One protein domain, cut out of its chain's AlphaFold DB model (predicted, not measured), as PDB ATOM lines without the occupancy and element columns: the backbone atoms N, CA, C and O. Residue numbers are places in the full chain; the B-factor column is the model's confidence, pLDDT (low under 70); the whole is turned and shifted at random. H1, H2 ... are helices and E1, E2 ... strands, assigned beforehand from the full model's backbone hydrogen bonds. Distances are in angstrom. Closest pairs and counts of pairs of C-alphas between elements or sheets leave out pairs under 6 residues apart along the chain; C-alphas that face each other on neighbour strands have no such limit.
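AT A GLANCE: This is residues 300 to 413 of the 471 residues of an uncharacterized protein of Candidatus Nitrosarchaeum limnium SFB1 (UniProt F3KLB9). A strongly twisted sheet of four short strands, E1 E4 E2 E3, runs through the body, with mostly short helices set loosely about it: H1 grazes it near E1 and E4 with H2 beyond, H3 grazes it near E4 with H4 beyond, and H6 stands up from it near E2 and E3, with the longest helix, H7, grazing it near E2. H5 and the loop after it lie at the far end from H1 and H2, while residues 308 to 313 and the tail 407 to 413 stick out. The printed part has 114 residues and, in order, H1 H2 E1 H3 H4 E2 H5 E3 H6 H7 E4; the sheet runs E1 E4 E2 E3, antiparallel, in a mixed class of helices and strands. It is compact, with a radius of gyration of the C-alphas of 15.5 A and spans of 45 by 33 by 24 A.

HOW THE PARTS SIT: H1, residues 300 to 306, only grazes the sheet; its Val 301 and Val 320 of E1, residues 319 to 321, are the closest C-alphas, 7.4 A apart. H2, residues 312 to 315, is close to H1 but not clearly touching, C-alphas 305 and 314 being 6.9 A apart. E1 is antiparallel to E4, residues 400 to 403, at 155 degrees, with N 320 and O 402 at 2.8 A. H3, residues 322 to 325, only grazes the sheet and touches H4, residues 331 to 335; C-alphas 323 and 331, the closest, are 5.2 A apart. E2, residues 343 to 346, is antiparallel to E4, with N 343 and O 401 at 2.9 A. H5, residues 350 to 354, is not on the sheet. E3, residues 366 to 369, is antiparallel to E2 at 150 degrees, with N 344 and O 368 at 2.9 A. H6, residues 370 to 375, stands up from the sheet over E3, at a height over the sheet of 6.0 A on a local plane fitted to just 6 C-alphas. H7, residues 379 to 391, only grazes the sheet; with residues 381 to 382 alone it only just touches H6, with 3 pairs of C-alphas within 8 A and only at the corner, the closest being 373 and 381 at 7.2 A. E1, H3, H4, E2 and E3, H6, H7, E4 are split strand-helix-strand units, two strands running the same way with another strand between them, each with a right-handed crossover. Every O i to N i+4 pair is within hydrogen-bond range in H1, H4, H5, H6 and H7; H2 and H3 are too short for one.

IN THESE COORDINATES: H1 begins at C-alpha 300 (9.255, -15.036, -35.002) and measures 10.1 A. H7 measures 17.6 A, and E4, 10.4 A, ends at C-alpha 403 (-0.378, -19.119, -34.754).

THE WHOLE: The C-alphas of Glu 309 and Asn 351 are farthest apart, 45.4 A. The printed part has no cut; the link H5 to E3, 11 residues, is long. The pLDDT is under 70 at residues 308 to 316, 362 to 363, 391 to 395 and 412.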
ATOM      1  N   LYS A 300       8.983 -14.061 -33.937       93.19
ATOM      2  CA  LYS A 300       9.255 -15.036 -35.002       93.19
ATOM      3  C   LYS A 300       8.126 -15.091 -36.037       93.19
ATOM      4  O   LYS A 300       8.402 -15.124 -37.229       93.19
ATOM      5  N   VAL A 301       6.867 -15.108 -35.593       92.31
ATOM      6  CA  VAL A 301       5.704 -15.080 -36.495       92.31
ATOM      7  C   VAL A 301       5.692 -13.784 -37.300       92.31
ATOM      8  O   VAL A 301       5.471 -13.837 -38.504       92.31
ATOM      9  N   ILE A 302       5.968 -12.643 -36.662       94.31
ATOM     10  CA  ILE A 302       6.056 -11.333 -37.324       94.31
ATOM     11  C   ILE A 302       7.147 -11.342 -38.401       94.31
ATOM     12  O   ILE A 302       6.892 -10.940 -39.535       94.31
ATOM     13  N   ASP A 303       8.337 -11.844 -38.078       91.69
ATOM     14  CA  ASP A 303       9.448 -11.930 -39.023       91.69
ATOM     15  C   ASP A 303       9.116 -12.849 -40.197       91.69
ATOM     16  O   ASP A 303       9.184 -12.415 -41.349       91.69
ATOM     17  N   ASP A 304       8.677 -14.074 -39.915       89.44
ATOM     18  CA  ASP A 304       8.253 -15.052 -40.917       89.44
ATOM     19  C   ASP A 304       7.167 -14.451 -41.841       89.44
ATOM     20  O   ASP A 304       7.252 -14.520 -43.068       89.44
ATOM     21  N   CYS A 305       6.165 -13.774 -41.277       86.81
ATOM     22  CA  CYS A 305       5.092 -13.106 -42.015       86.81
ATOM     23  C   CYS A 305       5.578 -12.115 -43.082       86.81
ATOM     24  O   CYS A 305       4.896 -11.927 -44.091       86.81
ATOM     25  N   THR A 306       6.752 -11.515 -42.885       84.19
ATOM     26  CA  THR A 306       7.354 -10.547 -43.815       84.19
ATOM     27  C   THR A 306       8.299 -11.177 -44.837       84.19
ATOM     28  O   THR A 306       8.753 -10.513 -45.763       84.19
ATOM     29  N   GLN A 307       8.572 -12.475 -44.716       80.19
ATOM     30  CA  GLN A 307       9.474 -13.217 -45.597       80.19
ATOM     31  C   GLN A 307       8.718 -14.002 -46.673       80.19
ATOM     32  O   GLN A 307       9.266 -14.930 -47.251       80.19
ATOM     33  N   ILE A 308       7.458 -13.670 -46.955       68.06
ATOM     34  CA  ILE A 308       6.598 -14.524 -47.785       68.06
ATOM     35  C   ILE A 308       7.053 -14.650 -49.241       68.06
ATOM     36  O   ILE A 308       6.878 -15.704 -49.839       68.06
ATOM     37  N   GLU A 309       7.683 -13.605 -49.778       67.88
ATOM     38  CA  GLU A 309       8.289 -13.635 -51.116       67.88
ATOM     39  C   GLU A 309       9.534 -14.533 -51.158       67.88
ATOM     40  O   GLU A 309       9.886 -15.077 -52.198       67.88
ATOM     41  N   VAL A 310      10.202 -14.706 -50.012       67.44
ATOM     42  CA  VAL A 310      11.400 -15.544 -49.862       67.44
ATOM     43  C   VAL A 310      11.015 -16.983 -49.511       67.44
ATOM     44  O   VAL A 310      11.672 -17.929 -49.937       67.44
ATOM     45  N   ASN A 311       9.939 -17.161 -48.743       66.25
ATOM     46  CA  ASN A 311       9.411 -18.450 -48.329       66.25
ATOM     47  C   ASN A 311       7.883 -18.504 -48.521       66.25
ATOM     48  O   ASN A 311       7.118 -18.276 -47.573       66.25
ATOM     49  N   PRO A 312       7.426 -18.871 -49.732       66.62
ATOM     50  CA  PRO A 312       6.007 -18.989 -50.043       66.62
ATOM     51  C   PRO A 312       5.254 -20.011 -49.182       66.62
ATOM     52  O   PRO A 312       4.044 -19.874 -49.029       66.62
ATOM     53  N   LEU A 313       5.923 -20.984 -48.539       60.31
ATOM     54  CA  LEU A 313       5.267 -21.942 -47.627       60.31
ATOM     55  C   LEU A 313       4.597 -21.245 -46.433       60.31
ATOM     56  O   LEU A 313       3.640 -21.755 -45.850       60.31
ATOM     57  N   LEU A 314       5.039 -20.033 -46.095       67.88
ATOM     58  CA  LEU A 314       4.412 -19.210 -45.064       67.88
ATOM     59  C   LEU A 314       3.006 -18.721 -45.479       67.88
ATOM     60  O   LEU A 314       2.224 -18.312 -44.615       67.88
ATOM     61  N   ARG A 315       2.637 -18.813 -46.769       67.00
ATOM     62  CA  ARG A 315       1.262 -18.587 -47.262       67.00
ATOM     63  C   ARG A 315       0.274 -19.653 -46.809       67.00
ATOM     64  O   ARG A 315      -0.910 -19.368 -46.800       67.00
ATOM     65  N   ILE A 316       0.723 -20.845 -46.431       65.81
ATOM     66  CA  ILE A 316      -0.183 -21.950 -46.064       65.81
ATOM     67  C   ILE A 316       0.037 -22.440 -44.637       65.81
ATOM     68  O   ILE A 316      -0.866 -23.003 -44.024       65.81
ATOM     69  N   LYS A 317       1.211 -22.163 -44.067       75.31
ATOM     70  CA  LYS A 317       1.521 -22.520 -42.688       75.31
ATOM     71  C   LYS A 317       0.573 -21.823 -41.707       75.31
ATOM     72  O   LYS A 317       0.354 -20.611 -41.796       75.31
ATOM     73  N   LYS A 318       0.021 -22.610 -40.780       81.62
ATOM     74  CA  LYS A 318      -0.964 -22.159 -39.783       81.62
ATOM     75  C   LYS A 318      -0.329 -21.804 -38.446       81.62
ATOM     76  O   LYS A 318      -0.761 -20.863 -37.794       81.62
ATOM     77  N   GLU A 319       0.746 -22.493 -38.086       88.31
ATOM     78  CA  GLU A 319       1.360 -22.382 -36.767       88.31
ATOM     79  C   GLU A 319       2.878 -22.556 -36.805       88.31
ATOM     80  O   GLU A 319       3.438 -23.109 -37.747       88.31
ATOM     81  N   VAL A 320       3.548 -22.082 -35.761       89.75
ATOM     82  CA  VAL A 320       4.945 -22.376 -35.439       89.75
ATOM     83  C   VAL A 320       4.951 -23.329 -34.256       89.75
ATOM     84  O   VAL A 320       4.450 -22.970 -33.185       89.75
ATOM     85  N   ARG A 321       5.568 -24.505 -34.401       92.19
ATOM     86  CA  ARG A 321       5.826 -25.383 -33.256       92.19
ATOM     87  C   ARG A 321       6.965 -24.796 -32.431       92.19
ATOM     88  O   ARG A 321       8.105 -24.721 -32.891       92.19
ATOM     89  N   CYS A 322       6.650 -24.298 -31.236       93.94
ATOM     90  CA  CYS A 322       7.573 -23.460 -30.473       93.94
ATOM     91  C   CYS A 322       8.864 -24.211 -30.138       93.94
ATOM     92  O   CYS A 322       9.945 -23.661 -30.306       93.94
ATOM     93  N   VAL A 323       8.771 -25.460 -29.685       91.44
ATOM     94  CA  VAL A 323       9.944 -26.219 -29.225       91.44
ATOM     95  C   VAL A 323      10.864 -26.598 -30.393       91.44
ATOM     96  O   VAL A 323      12.080 -26.685 -30.238       91.44
ATOM     97  N   GLU A 324      10.307 -26.819 -31.574       87.50
ATOM     98  CA  GLU A 324      11.019 -27.347 -32.733       87.50
ATOM     99  C   GLU A 324      11.580 -26.243 -33.625       87.50
ATOM    100  O   GLU A 324      12.623 -26.440 -34.246       87.50
ATOM    101  N   GLU A 325      10.882 -25.111 -33.711       88.50
ATOM    102  CA  GLU A 325      11.107 -24.107 -34.753       88.50
ATOM    103  C   GLU A 325      11.500 -22.731 -34.203       88.50
ATOM    104  O   GLU A 325      11.929 -21.867 -34.970       88.50
ATOM    105  N   CYS A 326      11.346 -22.483 -32.898       90.25
ATOM    106  CA  CYS A 326      11.727 -21.205 -32.307       90.25
ATOM    107  C   CYS A 326      13.250 -21.043 -32.273       90.25
ATOM    108  O   CYS A 326      13.980 -21.907 -31.797       90.25
ATOM    109  N   ASN A 327      13.714 -19.885 -32.736       91.50
ATOM    110  CA  ASN A 327      15.105 -19.447 -32.671       91.50
ATOM    111  C   ASN A 327      15.326 -18.307 -31.658       91.50
ATOM    112  O   ASN A 327      16.444 -17.822 -31.531       91.50
ATOM    113  N   LEU A 328      14.273 -17.865 -30.960       94.31
ATOM    114  CA  LEU A 328      14.324 -16.753 -30.001       94.31
ATOM    115  C   LEU A 328      14.525 -17.220 -28.553       94.31
ATOM    116  O   LEU A 328      15.071 -16.487 -27.740       94.31
ATOM    117  N   PHE A 329      14.070 -18.431 -28.232       96.31
ATOM    118  CA  PHE A 329      14.157 -19.028 -26.901       96.31
ATOM    119  C   PHE A 329      14.670 -20.457 -27.024       96.31
ATOM    120  O   PHE A 329      14.343 -21.154 -27.988       96.31
ATOM    121  N   SER A 330      15.446 -20.910 -26.037       95.69
ATOM    122  CA  SER A 330      15.885 -22.304 -25.993       95.69
ATOM    123  C   SER A 330      14.698 -23.245 -25.757       95.69
ATOM    124  O   SER A 330      13.666 -22.856 -25.203       95.69
ATOM    125  N   LYS A 331      14.851 -24.518 -26.137       93.56
ATOM    126  CA  LYS A 331      13.825 -25.547 -25.900       93.56
ATOM    127  C   LYS A 331      13.446 -25.649 -24.425       93.56
ATOM    128  O   LYS A 331      12.265 -25.751 -24.102       93.56
ATOM    129  N   ASP A 332      14.440 -25.587 -23.542       94.25
ATOM    130  CA  ASP A 332      14.223 -25.678 -22.101       94.25
ATOM    131  C   ASP A 332      13.512 -24.435 -21.558       94.25
ATOM    132  O   ASP A 332      12.608 -24.568 -20.736       94.25
ATOM    133  N   ASP A 333      13.824 -23.240 -22.072       97.00
ATOM    134  CA  ASP A 333      13.110 -22.012 -21.699       97.00
ATOM    135  C   ASP A 333      11.642 -22.045 -22.135       97.00
ATOM    136  O   ASP A 333      10.765 -21.607 -21.389       97.00
ATOM    137  N   ILE A 334      11.355 -22.595 -23.319       96.56
ATOM    138  CA  ILE A 334       9.986 -22.766 -23.818       96.56
ATOM    139  C   ILE A 334       9.224 -23.759 -22.945       96.56
ATOM    140  O   ILE A 334       8.121 -23.444 -22.509       96.56
ATOM    141  N   ILE A 335       9.809 -24.922 -22.634       94.62
ATOM    142  CA  ILE A 335       9.187 -25.944 -21.773       94.62
ATOM    143  C   ILE A 335       8.970 -25.419 -20.348       94.62
ATOM    144  O   ILE A 335       7.959 -25.751 -19.727       94.62
ATOM    145  N   ALA A 336       9.876 -24.574 -19.852       95.19
ATOM    146  CA  ALA A 336       9.755 -23.892 -18.567       95.19
ATOM    147  C   ALA A 336       8.778 -22.698 -18.588       95.19
ATOM    148  O   ALA A 336       8.578 -22.065 -17.554       95.19
ATOM    149  N   GLY A 337       8.181 -22.368 -19.740       95.56
ATOM    150  CA  GLY A 337       7.193 -21.294 -19.876       95.56
ATOM    151  C   GLY A 337       7.764 -19.878 -19.821       95.56
ATOM    152  O   GLY A 337       7.020 -18.937 -19.556       95.56
ATOM    153  N   LYS A 338       9.066 -19.703 -20.074       96.69
ATOM    154  CA  LYS A 338       9.713 -18.380 -20.084       96.69
ATOM    155  C   LYS A 338       9.417 -17.575 -21.351       96.69
ATOM    156  O   LYS A 338       9.514 -16.353 -21.325       96.69
ATOM    157  N   CYS A 339       9.065 -18.237 -22.456       97.12
ATOM    158  CA  CYS A 339       8.626 -17.556 -23.673       97.12
ATOM    159  C   CYS A 339       7.183 -17.046 -23.491       97.12
ATOM    160  O   CYS A 339       6.267 -17.867 -23.376       97.12
ATOM    161  N   PRO A 340       6.932 -15.723 -23.522       95.25
ATOM    162  CA  PRO A 340       5.595 -15.172 -23.286       95.25
ATOM    163  C   PRO A 340       4.626 -15.409 -24.455       95.25
ATOM    164  O   PRO A 340       3.418 -15.248 -24.297       95.25
ATOM    165  N   TYR A 341       5.147 -15.792 -25.623       96.06
ATOM    166  CA  TYR A 341       4.369 -16.023 -26.842       96.06
ATOM    167  C   TYR A 341       3.977 -17.488 -27.037       96.06
ATOM    168  O   TYR A 341       3.206 -17.798 -27.943       96.06
ATOM    169  N   THR A 342       4.514 -18.405 -26.224       96.88
ATOM    170  CA  THR A 342       4.164 -19.821 -26.326       96.88
ATOM    171  C   THR A 342       2.746 -20.042 -25.828       96.88
ATOM    172  O   THR A 342       2.399 -19.732 -24.683       96.88
ATOM    173  N   GLN A 343       1.938 -20.631 -26.698       96.12
ATOM    174  CA  GLN A 343       0.569 -21.005 -26.413       96.12
ATOM    175  C   GLN A 343       0.498 -22.512 -26.188       96.12
ATOM    176  O   GLN A 343       1.137 -23.286 -26.903       96.12
ATOM    177  N   TYR A 344      -0.294 -22.933 -25.208       96.44
ATOM    178  CA  TYR A 344      -0.754 -24.313 -25.130       96.44
ATOM    179  C   TYR A 344      -2.067 -24.434 -25.901       96.44
ATOM    180  O   TYR A 344      -2.998 -23.672 -25.640       96.44
ATOM    181  N   HIS A 345      -2.143 -25.398 -26.816       95.06
ATOM    182  CA  HIS A 345      -3.364 -25.748 -27.533       95.06
ATOM    183  C   HIS A 345      -3.812 -27.163 -27.169       95.06
ATOM    184  O   HIS A 345      -3.127 -28.153 -27.454       95.06
ATOM    185  N   GLY A 346      -4.971 -27.266 -26.524       93.81
ATOM    186  CA  GLY A 346      -5.546 -28.554 -26.165       93.81
ATOM    187  C   GLY A 346      -6.578 -28.484 -25.050       93.81
ATOM    188  O   GLY A 346      -7.019 -27.415 -24.633       93.81
ATOM    189  N   LYS A 347      -6.961 -29.662 -24.558       93.50
ATOM    190  CA  LYS A 347      -7.868 -29.822 -23.417       93.50
ATOM    191  C   LYS A 347      -7.155 -29.503 -22.098       93.50
ATOM    192  O   LYS A 347      -5.944 -29.706 -21.977       93.50
ATOM    193  N   VAL A 348      -7.931 -29.049 -21.121       93.19
ATOM    194  CA  VAL A 348      -7.518 -28.764 -19.735       93.19
ATOM    195  C   VAL A 348      -8.415 -29.526 -18.758       93.19
ATOM    196  O   VAL A 348      -9.482 -30.017 -19.143       93.19
ATOM    197  N   SER A 349      -7.982 -29.652 -17.507       91.94
ATOM    198  CA  SER A 349      -8.758 -30.270 -16.424       91.94
ATOM    199  C   SER A 349     -10.019 -29.470 -16.066       91.94
ATOM    200  O   SER A 349     -10.118 -28.274 -16.344       91.94
ATOM    201  N   ASP A 350     -10.987 -30.114 -15.407       88.12
ATOM    202  CA  ASP A 350     -12.222 -29.445 -14.970       88.12
ATOM    203  C   ASP A 350     -11.974 -28.355 -13.918       88.12
ATOM    204  O   ASP A 350     -12.669 -27.340 -13.905       88.12
ATOM    205  N   ASN A 351     -10.929 -28.499 -13.098       87.12
ATOM    206  CA  ASN A 351     -10.515 -27.459 -12.155       87.12
ATOM    207  C   ASN A 351     -10.137 -26.165 -12.886       87.12
ATOM    208  O   ASN A 351     -10.616 -25.095 -12.520       87.12
ATOM    209  N   THR A 352      -9.366 -26.271 -13.971       88.25
ATOM    210  CA  THR A 352      -9.007 -25.124 -14.817       88.25
ATOM    211  C   THR A 352     -10.229 -24.482 -15.461       88.25
ATOM    212  O   THR A 352     -10.318 -23.255 -15.533       88.25
ATOM    213  N   LYS A 353     -11.210 -25.284 -15.896       84.81
ATOM    214  CA  LYS A 353     -12.479 -24.751 -16.419       84.81
ATOM    215  C   LYS A 353     -13.207 -23.933 -15.359       84.81
ATOM    216  O   LYS A 353     -13.735 -22.868 -15.665       84.81
ATOM    217  N   ASN A 354     -13.189 -24.400 -14.111       82.88
ATOM    218  CA  ASN A 354     -13.848 -23.717 -13.008       82.88
ATOM    219  C   ASN A 354     -13.157 -22.415 -12.584       82.88
ATOM    220  O   ASN A 354     -13.838 -21.522 -12.086       82.88
ATOM    221  N   SER A 355     -11.848 -22.286 -12.809       83.38
ATOM    222  CA  SER A 355     -11.066 -21.087 -12.478       83.38
ATOM    223  C   SER A 355     -10.877 -20.113 -13.650       83.38
ATOM    224  O   SER A 355     -10.107 -19.162 -13.531       83.38
ATOM    225  N   SER A 356     -11.502 -20.366 -14.803       87.62
ATOM    226  CA  SER A 356     -11.345 -19.544 -16.009       87.62
ATOM    227  C   SER A 356     -12.280 -18.333 -16.015       87.62
ATOM    228  O   SER A 356     -13.403 -18.400 -15.521       87.62
ATOM    229  N   GLN A 357     -11.830 -17.237 -16.633       86.62
ATOM    230  CA  GLN A 357     -12.623 -16.014 -16.828       86.62
ATOM    231  C   GLN A 357     -13.754 -16.223 -17.844       86.62
ATOM    232  O   GLN A 357     -14.822 -15.620 -17.739       86.62
ATOM    233  N   GLN A 358     -13.514 -17.078 -18.839       85.38
ATOM    234  CA  GLN A 358     -14.478 -17.414 -19.884       85.38
ATOM    235  C   GLN A 358     -15.016 -18.832 -19.708       85.38
ATOM    236  O   GLN A 358     -14.301 -19.736 -19.273       85.38
ATOM    237  N   THR A 359     -16.262 -19.042 -20.127       83.06
ATOM    238  CA  THR A 359     -16.859 -20.377 -20.194       83.06
ATOM    239  C   THR A 359     -16.134 -21.234 -21.234       83.06
ATOM    240  O   THR A 359     -16.208 -20.985 -22.438       83.06
ATOM    241  N   ILE A 360     -15.455 -22.280 -20.761       81.00
ATOM    242  CA  ILE A 360     -14.792 -23.289 -21.592       81.00
ATOM    243  C   ILE A 360     -15.794 -24.411 -21.882       81.00
ATOM    244  O   ILE A 360     -16.259 -25.085 -20.960       81.00
ATOM    245  N   LYS A 361     -16.128 -24.636 -23.158       78.12
ATOM    246  CA  LYS A 361     -17.054 -25.707 -23.557       78.12
ATOM    247  C   LYS A 361     -16.447 -27.089 -23.293       78.12
ATOM    248  O   LYS A 361     -15.245 -27.309 -23.471       78.12
ATOM    249  N   PHE A 362     -17.289 -28.044 -22.892       67.50
ATOM    250  CA  PHE A 362     -16.861 -29.424 -22.663       67.50
ATOM    251  C   PHE A 362     -16.245 -30.028 -23.937       67.50
ATOM    252  O   PHE A 362     -16.716 -29.775 -25.041       67.50
ATOM    253  N   ASP A 363     -15.173 -30.797 -23.760       68.12
ATOM    254  CA  ASP A 363     -14.423 -31.500 -24.809       68.12
ATOM    255  C   ASP A 363     -13.781 -30.664 -25.933       68.12
ATOM    256  O   ASP A 363     -13.205 -31.225 -26.863       68.12
ATOM    257  N   SER A 364     -13.803 -29.337 -25.836       76.50
ATOM    258  CA  SER A 364     -13.201 -28.468 -26.855       76.50
ATOM    259  C   SER A 364     -11.741 -28.111 -26.560       76.50
ATOM    260  O   SER A 364     -11.313 -28.021 -25.405       76.50
ATOM    261  N   GLU A 365     -10.958 -27.945 -27.628       86.56
ATOM    262  CA  GLU A 365      -9.593 -27.430 -27.553       86.56
ATOM    263  C   GLU A 365      -9.613 -25.901 -27.620       86.56
ATOM    264  O   GLU A 365     -10.355 -25.306 -28.399       86.56
ATOM    265  N   TYR A 366      -8.798 -25.274 -26.777       90.12
ATOM    266  CA  TYR A 366      -8.623 -23.825 -26.731       90.12
ATOM    267  C   TYR A 366      -7.139 -23.485 -26.712       90.12
ATOM    268  O   TYR A 366      -6.286 -24.347 -26.476       90.12
ATOM    269  N   HIS A 367      -6.855 -22.205 -26.923       92.81
ATOM    270  CA  HIS A 367      -5.525 -21.635 -26.824       92.81
ATOM    271  C   HIS A 367      -5.360 -20.923 -25.482       92.81
ATOM    272  O   HIS A 367      -6.187 -20.102 -25.082       92.81
ATOM    273  N   TYR A 368      -4.265 -21.214 -24.792       95.25
ATOM    274  CA  TYR A 368      -3.947 -20.646 -23.487       95.25
ATOM    275  C   TYR A 368      -2.537 -20.078 -23.501       95.25
ATOM    276  O   TYR A 368      -1.659 -20.646 -24.151       95.25
ATOM    277  N   HIS A 369      -2.265 -19.028 -22.718       96.56
ATOM    278  CA  HIS A 369      -0.873 -18.715 -22.386       96.56
ATOM    279  C   HIS A 369      -0.285 -19.923 -21.664       96.56
ATOM    280  O   HIS A 369      -0.833 -20.373 -20.654       96.56
ATOM    281  N   TYR A 370       0.835 -20.449 -22.153       97.19
ATOM    282  CA  TYR A 370       1.433 -21.620 -21.522       97.19
ATOM    283  C   TYR A 370       1.897 -21.322 -20.086       97.19
ATOM    284  O   TYR A 370       1.754 -22.154 -19.194       97.19
ATOM    285  N   SER A 371       2.325 -20.087 -19.815       96.69
ATOM    286  CA  SER A 371       2.607 -19.619 -18.454       96.69
ATOM    287  C   SER A 371       1.388 -19.685 -17.524       96.69
ATOM    288  O   SER A 371       1.549 -20.017 -16.354       96.69
ATOM    289  N   CYS A 372       0.168 -19.447 -18.025       96.31
ATOM    290  CA  CYS A 372      -1.056 -19.600 -17.229       96.31
ATOM    291  C   CYS A 372      -1.311 -21.068 -16.878       96.31
ATOM    292  O   CYS A 372      -1.630 -21.361 -15.732       96.31
ATOM    293  N   ILE A 373      -1.113 -21.985 -17.832       96.69
ATOM    294  CA  ILE A 373      -1.220 -23.438 -17.606       96.69
ATOM    295  C   ILE A 373      -0.257 -23.902 -16.510       96.69
ATOM    296  O   ILE A 373      -0.644 -24.675 -15.632       96.69
ATOM    297  N   LEU A 374       0.986 -23.414 -16.538       96.31
ATOM    298  CA  LEU A 374       1.981 -23.727 -15.513       96.31
ATOM    299  C   LEU A 374       1.627 -23.116 -14.155       96.31
ATOM    300  O   LEU A 374       1.754 -23.798 -13.140       96.31
ATOM    301  N   ALA A 375       1.158 -21.866 -14.131       95.62
ATOM    302  CA  ALA A 375       0.804 -21.165 -12.898       95.62
ATOM    303  C   ALA A 375      -0.328 -21.865 -12.129       95.62
ATOM    304  O   ALA A 375      -0.254 -21.981 -10.910       95.62
ATOM    305  N   ILE A 376      -1.338 -22.376 -12.839       94.88
ATOM    306  CA  ILE A 376      -2.452 -23.127 -12.232       94.88
ATOM    307  C   ILE A 376      -2.165 -24.626 -12.078       94.88
ATOM    308  O   ILE A 376      -3.008 -25.361 -11.571       94.88
ATOM    309  N   GLN A 377      -0.991 -25.083 -12.526       95.44
ATOM    310  CA  GLN A 377      -0.540 -26.474 -12.451       95.44
ATOM    311  C   GLN A 377      -1.521 -27.479 -13.082       95.44
ATOM    312  O   GLN A 377      -1.781 -28.543 -12.516       95.44
ATOM    313  N   ASP A 378      -2.058 -27.177 -14.270       95.62
ATOM    314  CA  ASP A 378      -2.998 -28.082 -14.941       95.62
ATOM    315  C   ASP A 378      -2.316 -29.406 -15.333       95.62
ATOM    316  O   ASP A 378      -1.548 -29.490 -16.298       95.62
ATOM    317  N   LEU A 379      -2.604 -30.466 -14.573       94.50
ATOM    318  CA  LEU A 379      -1.958 -31.767 -14.743       94.50
ATOM    319  C   LEU A 379      -2.292 -32.423 -16.086       94.50
ATOM    320  O   LEU A 379      -1.447 -33.131 -16.632       94.50
ATOM    321  N   THR A 380      -3.484 -32.182 -16.641       94.25
ATOM    322  CA  THR A 380      -3.886 -32.724 -17.948       94.25
ATOM    323  C   THR A 380      -2.980 -32.178 -19.048       94.25
ATOM    324  O   THR A 380      -2.385 -32.950 -19.806       94.25
ATOM    325  N   ALA A 381      -2.807 -30.857 -19.099       94.19
ATOM    326  CA  ALA A 381      -1.942 -30.194 -20.065       94.19
ATOM    327  C   ALA A 381      -0.460 -30.548 -19.851       94.19
ATOM    328  O   ALA A 381       0.234 -30.931 -20.799       94.19
ATOM    329  N   ILE A 382       0.022 -30.499 -18.604       95.00
ATOM    330  CA  ILE A 382       1.418 -30.813 -18.260       95.00
ATOM    331  C   ILE A 382       1.766 -32.263 -18.626       95.00
ATOM    332  O   ILE A 382       2.831 -32.522 -19.196       95.00
ATOM    333  N   ASN A 383       0.880 -33.220 -18.339       93.69
ATOM    334  CA  ASN A 383       1.112 -34.620 -18.682       93.69
ATOM    335  C   ASN A 383       1.084 -34.850 -20.194       93.69
ATOM    336  O   ASN A 383       1.928 -35.600 -20.683       93.69
ATOM    337  N   LYS A 384       0.210 -34.165 -20.950       93.12
ATOM    338  CA  LYS A 384       0.202 -34.223 -22.425       93.12
ATOM    339  C   LYS A 384       1.556 -33.792 -23.003       93.12
ATOM    340  O   LYS A 384       2.108 -34.479 -23.860       93.12
ATOM    341  N   ILE A 385       2.142 -32.713 -22.480       92.62
ATOM    342  CA  ILE A 385       3.472 -32.227 -22.892       92.62
ATOM    343  C   ILE A 385       4.568 -33.241 -22.531       92.62
ATOM    344  O   ILE A 385       5.406 -33.573 -23.371       92.62
ATOM    345  N   LYS A 386       4.553 -33.782 -21.303       90.50
ATOM    346  CA  LYS A 386       5.512 -34.813 -20.865       90.50
ATOM    347  C   LYS A 386       5.427 -36.077 -21.722       90.50
ATOM    348  O   LYS A 386       6.460 -36.604 -22.126       90.50
ATOM    349  N   GLN A 387       4.218 -36.542 -22.031       88.19
ATOM    350  CA  GLN A 387       3.989 -37.705 -22.891       88.19
ATOM    351  C   GLN A 387       4.557 -37.480 -24.293       88.19
ATOM    352  O   GLN A 387       5.285 -38.336 -24.790       88.19
ATOM    353  N   GLN A 388       4.318 -36.313 -24.904       86.56
ATOM    354  CA  GLN A 388       4.897 -35.985 -26.213       86.56
ATOM    355  C   GLN A 388       6.430 -35.902 -26.175       86.56
ATOM    356  O   GLN A 388       7.084 -36.384 -27.098       86.56
ATOM    357  N   LYS A 389       7.014 -35.386 -25.083       82.44
ATOM    358  CA  LYS A 389       8.474 -35.350 -24.882       82.44
ATOM    359  C   LYS A 389       9.101 -36.751 -24.850       82.44
ATOM    360  O   LYS A 389      10.222 -36.920 -25.323       82.44
ATOM    361  N   VAL A 390       8.402 -37.739 -24.286       76.88
ATOM    362  CA  VAL A 390       8.892 -39.123 -24.156       76.88
ATOM    363  C   VAL A 390       8.613 -39.954 -25.414       76.88
ATOM    364  O   VAL A 390       9.483 -40.708 -25.847       76.88
ATOM    365  N   ALA A 391       7.423 -39.823 -26.007       67.38
ATOM    366  CA  ALA A 391       6.936 -40.719 -27.058       67.38
ATOM    367  C   ALA A 391       7.379 -40.341 -28.486       67.38
ATOM    368  O   ALA A 391       7.560 -41.227 -29.318       67.38
ATOM    369  N   ASN A 392       7.581 -39.055 -28.798       57.09
ATOM    370  CA  ASN A 392       7.689 -38.590 -30.189       57.09
ATOM    371  C   ASN A 392       9.104 -38.153 -30.595       57.09
ATOM    372  O   ASN A 392       9.358 -36.973 -30.834       57.09
ATOM    373  N   ARG A 393      10.020 -39.113 -30.797       57.84
ATOM    374  CA  ARG A 393      11.342 -38.818 -31.398       57.84
ATOM    375  C   ARG A 393      11.258 -38.255 -32.830       57.84
ATOM    376  O   ARG A 393      12.217 -37.629 -33.267       57.84
ATOM    377  N   GLN A 394      10.145 -38.458 -33.550       53.50
ATOM    378  CA  GLN A 394       9.968 -38.002 -34.940       53.50
ATOM    379  C   GLN A 394       9.123 -36.724 -35.105       53.50
ATOM    380  O   GLN A 394       9.444 -35.920 -35.975       53.50
ATOM    381  N   THR A 395       8.070 -36.505 -34.308       60.62
ATOM    382  CA  THR A 395       7.102 -35.406 -34.543       60.62
ATOM    383  C   THR A 395       7.199 -34.231 -33.561       60.62
ATOM    384  O   THR A 395       6.669 -33.160 -33.867       60.62
ATOM    385  N   GLY A 396       7.916 -34.382 -32.440       80.44
ATOM    386  CA  GLY A 396       8.109 -33.316 -31.447       80.44
ATOM    387  C   GLY A 396       6.877 -33.013 -30.578       80.44
ATOM    388  O   GLY A 396       5.903 -33.770 -30.553       80.44
ATOM    389  N   ILE A 397       6.943 -31.910 -29.828       87.06
ATOM    390  CA  ILE A 397       5.874 -31.372 -28.978       87.06
ATOM    391  C   ILE A 397       4.980 -30.466 -29.833       87.06
ATOM    392  O   ILE A 397       5.339 -29.342 -30.164       87.06
ATOM    393  N   THR A 398       3.778 -30.930 -30.163       89.50
ATOM    394  CA  THR A 398       2.865 -30.226 -31.082       89.50
ATOM    395  C   THR A 398       1.889 -29.284 -30.382       89.50
ATOM    396  O   THR A 398       1.301 -28.412 -31.011       89.50
ATOM    397  N   VAL A 399       1.702 -29.441 -29.070       93.38
ATOM    398  CA  VAL A 399       0.733 -28.640 -28.299       93.38
ATOM    399  C   VAL A 399       1.272 -27.283 -27.855       93.38
ATOM    400  O   VAL A 399       0.488 -26.450 -27.413       93.38
ATOM    401  N   LEU A 400       2.590 -27.066 -27.943       95.75
ATOM    402  CA  LEU A 400       3.240 -25.798 -27.614       95.75
ATOM    403  C   LEU A 400       3.537 -25.030 -28.900       95.75
ATOM    404  O   LEU A 400       4.545 -25.275 -29.564       95.75
ATOM    405  N   LYS A 401       2.659 -24.099 -29.260       94.38
ATOM    406  CA  LYS A 401       2.677 -23.435 -30.566       94.38
ATOM    407  C   LYS A 401       2.319 -21.956 -30.486       94.38
ATOM    408  O   LYS A 401       1.965 -21.453 -29.428       94.38
ATOM    409  N   THR A 402       2.470 -21.253 -31.598       93.44
ATOM    410  CA  THR A 402       1.914 -19.913 -31.821       93.44
ATOM    411  C   THR A 402       1.392 -19.849 -33.246       93.44
ATOM    412  O   THR A 402       1.989 -20.436 -34.146       93.44
ATOM    413  N   ASP A 403       0.303 -19.126 -33.460       89.81
ATOM    414  CA  ASP A 403      -0.378 -19.119 -34.754       89.81
ATOM    415  C   ASP A 403       0.125 -17.990 -35.659       89.81
ATOM    416  O   ASP A 403       0.494 -16.906 -35.193       89.81
ATOM    417  N   TYR A 404       0.126 -18.242 -36.967       87.94
ATOM    418  CA  TYR A 404       0.225 -17.184 -37.968       87.94
ATOM    419  C   TYR A 404      -1.134 -16.494 -38.119       87.94
ATOM    420  O   TYR A 404      -2.148 -17.190 -38.100       87.94
ATOM    421  N   PRO A 405      -1.177 -15.167 -38.357       87.12
ATOM    422  CA  PRO A 405      -2.423 -14.464 -38.642       87.12
ATOM    423  C   PRO A 405      -3.189 -15.141 -39.784       87.12
ATOM    424  O   PRO A 405      -2.629 -15.353 -40.868       87.12
ATOM    425  N   TYR A 406      -4.453 -15.471 -39.530       83.19
ATOM    426  CA  TYR A 406      -5.349 -16.121 -40.481       83.19
ATOM    427  C   TYR A 406      -6.760 -15.543 -40.370       83.19
ATOM    428  O   TYR A 406      -7.219 -15.207 -39.277       83.19
ATOM    429  N   VAL A 407      -7.431 -15.450 -41.516       83.12
ATOM    430  CA  VAL A 407      -8.766 -14.876 -41.663       83.12
ATOM    431  C   VAL A 407      -9.615 -15.858 -42.455       83.12
ATOM    432  O   VAL A 407      -9.329 -16.132 -43.614       83.12
ATOM    433  N   SER A 408     -10.660 -16.395 -41.833       78.31
ATOM    434  CA  SER A 408     -11.610 -17.280 -42.510       78.31
ATOM    435  C   SER A 408     -12.665 -16.492 -43.287       78.31
ATOM    436  O   SER A 408     -13.056 -15.397 -42.871       78.31
ATOM    437  N   GLY A 409     -13.199 -17.083 -44.358       77.44
ATOM    438  CA  GLY A 409     -14.361 -16.555 -45.079       77.44
ATOM    439  C   GLY A 409     -14.021 -15.631 -46.245       77.44
ATOM    440  O   GLY A 409     -14.918 -15.245 -46.985       77.44
ATOM    441  N   ILE A 410     -12.740 -15.319 -46.456       77.94
ATOM    442  CA  ILE A 410     -12.250 -14.572 -47.626       77.94
ATOM    443  C   ILE A 410     -11.551 -15.474 -48.651       77.94
ATOM    444  O   ILE A 410     -10.913 -14.984 -49.580       77.94
ATOM    445  N   ASP A 411     -11.752 -16.790 -48.544       73.31
ATOM    446  CA  ASP A 411     -11.134 -17.814 -49.397       73.31
ATOM    447  C   ASP A 411     -11.487 -17.635 -50.890       73.31
ATOM    448  O   ASP A 411     -10.732 -18.022 -51.778       73.31
ATOM    449  N   VAL A 412     -12.612 -16.972 -51.195       69.69
ATOM    450  CA  VAL A 412     -13.002 -16.609 -52.571       69.69
ATOM    451  C   VAL A 412     -11.973 -15.703 -53.263       69.69
ATOM    452  O   VAL A 412     -11.858 -15.735 -54.489       69.69
ATOM    453  N   LEU A 413     -11.213 -14.929 -52.481       72.38
ATOM    454  CA  LEU A 413     -10.133 -14.050 -52.937       72.38
ATOM    455  C   LEU A 413      -8.772 -14.765 -52.961       72.38
ATOM    456  O   LEU A 413      -7.817 -14.259 -53.546       72.38
TER     457      LEU A 413